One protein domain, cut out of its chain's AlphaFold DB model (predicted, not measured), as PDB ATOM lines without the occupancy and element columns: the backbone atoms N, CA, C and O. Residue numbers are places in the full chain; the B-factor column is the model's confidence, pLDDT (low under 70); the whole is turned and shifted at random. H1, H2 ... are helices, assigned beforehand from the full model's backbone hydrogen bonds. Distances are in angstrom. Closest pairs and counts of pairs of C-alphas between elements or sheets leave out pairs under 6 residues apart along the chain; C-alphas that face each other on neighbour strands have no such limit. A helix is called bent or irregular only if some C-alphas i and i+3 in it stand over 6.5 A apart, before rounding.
ATOM      1  N   THR A  51     -70.745 105.824 216.609       94.94
ATOM      2  CA  THR A  51     -71.822 104.837 216.699       94.94
ATOM      3  C   THR A  51     -71.426 103.565 215.956       94.94
ATOM      4  O   THR A  51     -70.413 103.531 215.245       94.94
ATOM      5  N   TYR A  52     -72.226 102.512 216.118       93.06
ATOM      6  CA  TYR A  52     -72.003 101.242 215.435       93.06
ATOM      7  C   TYR A  52     -72.125 101.387 213.908       93.06
ATOM      8  O   TYR A  52     -71.335 100.818 213.162       93.06
ATOM      9  N   GLU A  53     -73.052 102.223 213.431       93.06
ATOM     10  CA  GLU A  53     -73.334 102.443 212.006       93.06
ATOM     11  C   GLU A  53     -72.157 103.070 211.247       93.06
ATOM     12  O   GLU A  53     -72.006 102.858 210.045       93.06
ATOM     13  N   THR A  54     -71.302 103.836 211.929       95.69
ATOM     14  CA  THR A  54     -70.128 104.487 211.323       95.69
ATOM     15  C   THR A  54     -68.818 103.761 211.615       95.69
ATOM     16  O   THR A  54     -67.771 104.174 211.112       95.69
ATOM     17  N   LEU A  55     -68.854 102.699 212.424       95.69
ATOM     18  CA  LEU A  55     -67.670 102.039 212.968       95.69
ATOM     19  C   LEU A  55     -66.696 101.593 211.872       95.69
ATOM     20  O   LEU A  55     -65.516 101.934 211.916       95.69
ATOM     21  N   LEU A  56     -67.211 100.940 210.827       94.06
ATOM     22  CA  LEU A  56     -66.406 100.491 209.687       94.06
ATOM     23  C   LEU A  56     -65.719 101.648 208.954       94.06
ATOM     24  O   LEU A  56     -64.551 101.551 208.593       94.06
ATOM     25  N   LEU A  57     -66.417 102.769 208.759       95.81
ATOM     26  CA  LEU A  57     -65.836 103.945 208.108       95.81
ATOM     27  C   LEU A  57     -64.742 104.575 208.978       95.81
ATOM     28  O   LEU A  57     -63.742 105.058 208.451       95.81
ATOM     29  N   ARG A  58     -64.905 104.552 210.306       97.12
ATOM     30  CA  ARG A  58     -63.915 105.085 211.254       97.12
ATOM     31  C   ARG A  58     -62.655 104.223 211.355       97.12
ATOM     32  O   ARG A  58     -61.589 104.791 211.591       97.12
ATOM     33  N   LEU A  59     -62.729 102.922 211.057       95.06
ATOM     34  CA  LEU A  59     -61.542 102.069 210.878       95.06
ATOM     35  C   LEU A  59     -60.658 102.514 209.704       95.06
ATOM     36  O   LEU A  59     -59.446 102.323 209.749       95.06
ATOM     37  N   LEU A  60     -61.232 103.161 208.684       94.56
ATOM     38  CA  LEU A  60     -60.488 103.765 207.566       94.56
ATOM     39  C   LEU A  60     -59.915 105.155 207.911       94.56
ATOM     40  O   LEU A  60     -59.328 105.828 207.061       94.56
ATOM     41  N   GLY A  61     -60.133 105.622 209.144       95.25
ATOM     42  CA  GLY A  61     -59.616 106.883 209.652       95.25
ATOM     43  C   GLY A  61     -58.109 106.850 209.905       95.25
ATOM     44  O   GLY A  61     -57.379 105.986 209.432       95.25
ATOM     45  N   ARG A  62     -57.616 107.831 210.664       94.62
ATOM     46  CA  ARG A  62     -56.206 107.901 211.072       94.62
ATOM     47  C   ARG A  62     -56.070 108.310 212.532       94.62
ATOM     48  O   ARG A  62     -56.937 108.998 213.077       94.62
ATOM     49  N   GLY A  63     -54.949 107.922 213.141       96.06
ATOM     50  CA  GLY A  63     -54.613 108.262 214.522       96.06
ATOM     51  C   GLY A  63     -55.719 107.843 215.490       96.06
ATOM     52  O   GLY A  63     -56.266 106.751 215.378       96.06
ATOM     53  N   LYS A  64     -56.104 108.751 216.395       96.88
ATOM     54  CA  LYS A  64     -57.085 108.479 217.462       96.88
ATOM     55  C   LYS A  64     -58.443 107.979 216.959       96.88
ATOM     56  O   LYS A  64     -59.104 107.237 217.674       96.88
ATOM     57  N   VAL A  65     -58.868 108.378 215.756       97.50
ATOM     58  CA  VAL A  65     -60.154 107.932 215.188       97.50
ATOM     59  C   VAL A  65     -60.116 106.439 214.876       97.50
ATOM     60  O   VAL A  65     -61.058 105.726 215.207       97.50
ATOM     61  N   GLN A  66     -59.013 105.977 214.284       96.19
ATOM     62  CA  GLN A  66     -58.825 104.571 213.949       96.19
ATOM     63  C   GLN A  66     -58.570 103.738 215.207       96.19
ATOM     64  O   GLN A  66     -59.217 102.713 215.375       96.19
ATOM     65  N   SER A  67     -57.708 104.201 216.122       96.50
ATOM     66  CA  SER A  67     -57.442 103.493 217.385       96.50
ATOM     67  C   SER A  67     -58.720 103.268 218.193       96.50
ATOM     68  O   SER A  67     -58.998 102.143 218.589       96.50
ATOM     69  N   ARG A  68     -59.562 104.300 218.338       97.38
ATOM     70  CA  ARG A  68     -60.849 104.172 219.031       97.38
ATOM     71  C   ARG A  68     -61.794 103.193 218.328       97.38
ATOM     72  O   ARG A  68     -62.488 102.434 218.992       97.38
ATOM     73  N   ALA A  69     -61.819 103.188 216.995       96.50
ATOM     74  CA  ALA A  69     -62.627 102.232 216.243       96.50
ATOM     75  C   ALA A  69     -62.140 100.782 216.434       96.50
ATOM     76  O   ALA A  69     -62.967  99.880 216.515       96.50
ATOM     77  N   ILE A  70     -60.827 100.553 216.551       95.19
ATOM     78  CA  ILE A  70     -60.267  99.232 216.877       95.19
ATOM     79  C   ILE A  70     -60.704  98.805 218.286       95.19
ATOM     80  O   ILE A  70     -61.267  97.725 218.431       95.19
ATOM     81  N   GLU A  71     -60.554  99.676 219.290       95.94
ATOM     82  CA  GLU A  71     -61.013  99.417 220.667       95.94
ATOM     83  C   GLU A  71     -62.517  99.079 220.714       95.94
ATOM     84  O   GLU A  71     -62.947  98.153 221.402       95.94
ATOM     85  N   GLU A  72     -63.337  99.799 219.940       96.44
ATOM     86  CA  GLU A  72     -64.768  99.519 219.817       96.44
ATOM     87  C   GLU A  72     -65.033  98.128 219.224       96.44
ATOM     88  O   GLU A  72     -65.878  97.408 219.756       96.44
ATOM     89  N   ILE A  73     -64.302  97.719 218.177       95.56
ATOM     90  CA  ILE A  73     -64.406  96.373 217.588       95.56
ATOM     91  C   ILE A  73     -64.015  95.292 218.599       95.56
ATOM     92  O   ILE A  73     -64.723  94.293 218.733       95.56
ATOM     93  N   GLU A  74     -62.930  95.493 219.342       93.56
ATOM     94  CA  GLU A  74     -62.475  94.560 220.377       93.56
ATOM     95  C   GLU A  74     -63.503  94.405 221.504       93.56
ATOM     96  O   GLU A  74     -63.691  93.302 222.024       93.56
ATOM     97  N   SER A  75     -64.229  95.483 221.819       94.50
ATOM     98  CA  SER A  75     -65.299  95.493 222.822       94.50
ATOM     99  C   SER A  75     -66.619  94.858 222.361       94.50
ATOM    100  O   SER A  75     -67.503  94.618 223.187       94.50
ATOM    101  N   LEU A  76     -66.787  94.570 221.061       94.75
ATOM    102  CA  LEU A  76     -67.998  93.913 220.565       94.75
ATOM    103  C   LEU A  76     -68.142  92.510 221.170       94.75
ATOM    104  O   LEU A  76     -67.165  91.840 221.507       94.75
ATOM    105  N   SER A  77     -69.385  92.032 221.262       93.38
ATOM    106  CA  SER A  77     -69.657  90.640 221.630       93.38
ATOM    107  C   SER A  77     -68.948  89.681 220.672       93.38
ATOM    108  O   SER A  77     -68.949  89.909 219.465       93.38
ATOM    109  N   ASP A  78     -68.432  88.564 221.181       89.19
ATOM    110  CA  ASP A  78     -67.794  87.526 220.354       89.19
ATOM    111  C   ASP A  78     -68.759  86.869 219.356       89.19
ATOM    112  O   ASP A  78     -68.339  86.268 218.375       89.19
ATOM    113  N   LYS A  79     -70.072  87.020 219.573       90.94
ATOM    114  CA  LYS A  79     -71.108  86.596 218.621       90.94
ATOM    115  C   LYS A  79     -71.344  87.612 217.500       90.94
ATOM    116  O   LYS A  79     -72.156  87.351 216.615       90.94
ATOM    117  N   ASN A  80     -70.706  88.784 217.547       89.62
ATOM    118  CA  ASN A  80     -70.857  89.794 216.512       89.62
ATOM    119  C   ASN A  80     -70.050  89.381 215.267       89.62
ATOM    120  O   ASN A  80     -68.825  89.273 215.351       89.62
ATOM    121  N   PRO A  81     -70.697  89.207 214.101       85.69
ATOM    122  CA  PRO A  81     -70.024  88.738 212.892       85.69
ATOM    123  C   PRO A  81     -68.956  89.709 212.369       85.69
ATOM    124  O   PRO A  81     -68.030  89.279 211.690       85.69
ATOM    125  N   LEU A  82     -69.049  91.010 212.677       85.31
ATOM    126  CA  LEU A  82     -68.032  91.982 212.267       85.31
ATOM    127  C   LEU A  82     -66.731  91.822 213.052       85.31
ATOM    128  O   LEU A  82     -65.664  92.082 212.503       85.31
ATOM    129  N   LYS A  83     -66.806  91.398 214.319       90.75
ATOM    130  CA  LYS A  83     -65.635  91.320 215.194       90.75
ATOM    131  C   LYS A  83     -64.612  90.328 214.651       90.75
ATOM    132  O   LYS A  83     -63.463  90.700 214.447       90.75
ATOM    133  N   SER A  84     -65.031  89.096 214.367       86.75
ATOM    134  CA  SER A  84     -64.122  88.058 213.870       86.75
ATOM    135  C   SER A  84     -63.497  88.439 212.529       86.75
ATOM    136  O   SER A  84     -62.285  88.345 212.380       86.75
ATOM    137  N   VAL A  85     -64.307  88.940 211.589       88.12
ATOM    138  CA  VAL A  85     -63.849  89.311 210.240       88.12
ATOM    139  C   VAL A  85     -62.824  90.444 210.289       88.12
ATOM    140  O   VAL A  85     -61.815  90.398 209.593       88.12
ATOM    141  N   ILE A  86     -63.068  91.473 211.102       89.25
ATOM    142  CA  ILE A  86     -62.182  92.640 211.143       89.25
ATOM    143  C   ILE A  86     -60.905  92.343 211.915       89.25
ATOM    144  O   ILE A  86     -59.837  92.740 211.462       89.25
ATOM    145  N   LEU A  87     -60.984  91.640 213.048       84.31
ATOM    146  CA  LEU A  87     -59.782  91.293 213.809       84.31
ATOM    147  C   LEU A  87     -58.859  90.376 212.996       84.31
ATOM    148  O   LEU A  87     -57.649  90.571 213.026       84.31
ATOM    149  N   GLU A  88     -59.407  89.452 212.201       85.81
ATOM    150  CA  GLU A  88     -58.612  88.649 211.266       85.81
ATOM    151  C   GLU A  88     -57.871  89.518 210.236       85.81
ATOM    152  O   GLU A  88     -56.721  89.240 209.918       85.81
ATOM    153  N   GLN A  89     -58.483  90.597 209.738       85.38
ATOM    154  CA  GLN A  89     -57.822  91.507 208.793       85.38
ATOM    155  C   GLN A  89     -56.839  92.491 209.437       85.38
ATOM    156  O   GLN A  89     -55.959  92.989 208.745       85.38
ATOM    157  N   LEU A  90     -56.997  92.820 210.721       82.88
ATOM    158  CA  LEU A  90     -56.107  93.756 211.420       82.88
ATOM    159  C   LEU A  90     -54.819  93.097 211.920       82.88
ATOM    160  O   LEU A  90     -53.817  93.790 212.096       82.88
ATOM    161  N   TYR A  91     -54.864  91.791 212.187       81.25
ATOM    162  CA  TYR A  91     -53.763  91.042 212.793       81.25
ATOM    163  C   TYR A  91     -53.026  90.095 211.831       81.25
ATOM    164  O   TYR A  91     -52.053  89.470 212.253       81.25
ATOM    165  N   ASN A  92     -53.456  90.018 210.567       70.56
ATOM    166  CA  ASN A  92     -52.743  89.357 209.465       70.56
ATOM    167  C   ASN A  92     -51.965  90.374 208.622       70.56
ATOM    168  O   ASN A  92     -50.858  90.016 208.157       70.56
TER     169      ASN A  92
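This is residues 51 to 92 of the 92 residues of an uncharacterized protein of Moorea sp. SIO2B7 (UniProt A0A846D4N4). What shape do these atoms make? Three helices make a zigzag: H2, the longest by residues, packs at a steep tilt on H1 and, near its other end, makes a corner with the beginning of H3, which it touches with residues 73 to 74 alone, while H1 and H3, both on one side of H2, stay apart from each other. What is it built of? The printed part has 42 residues with three named helices, in the order H1, H2, H3, and no named strand; the class is all helix. How large is it? It is compact, with a radius of gyration of the C-alphas of 9.6 A, and spans 26 by 25 by 14 A.

Where is the longest helix? H2 holds residues 64 to 75 and measures 16.3 A, from C-alpha 64 at (-57.085, 108.479, 217.462). Where are the others? H1 holds residues 52 to 59 over 11.4 A and is irregular: C-alphas 53 and 56 are 7.6 A apart. H3, residues 81 to 91, measures 16.4 A and ends at C-alpha 91 at (-53.763, 91.042, 212.793); it is neither bent nor irregular, but only just, with C-alphas 81 and 84 6.0 A apart.

How does H2 meet H1? They touch, with Leu 59 and Gln 66 as the closest C-alphas at 4.8 A, and run opposite ways at a steep tilt of 54 degrees. How does H2 meet H3? They touch, H2 with residues 73 to 74 alone; the closest C-alphas, of Ile 73 and Lys 83, are 5.7 A apart. They run opposite ways at a steep tilt of 55 degrees, while H1 and H3 are apart. What of the backbones? In H2 every O i to N i+4 pair is within hydrogen-bond range; in H1 2 of 4 are, and in H3 6 of 7.

How far does it reach? The two C-alphas farthest apart, of Gly 63 and Lys 79, are 27.5 A apart. Are there cuts or long links? The printed part has no cut, and both links, H1 to H2 and H2 to H3, are tight. Is the confidence low anywhere? No printed residue is under 70, and the mean pLDDT of the printed part is 91.9.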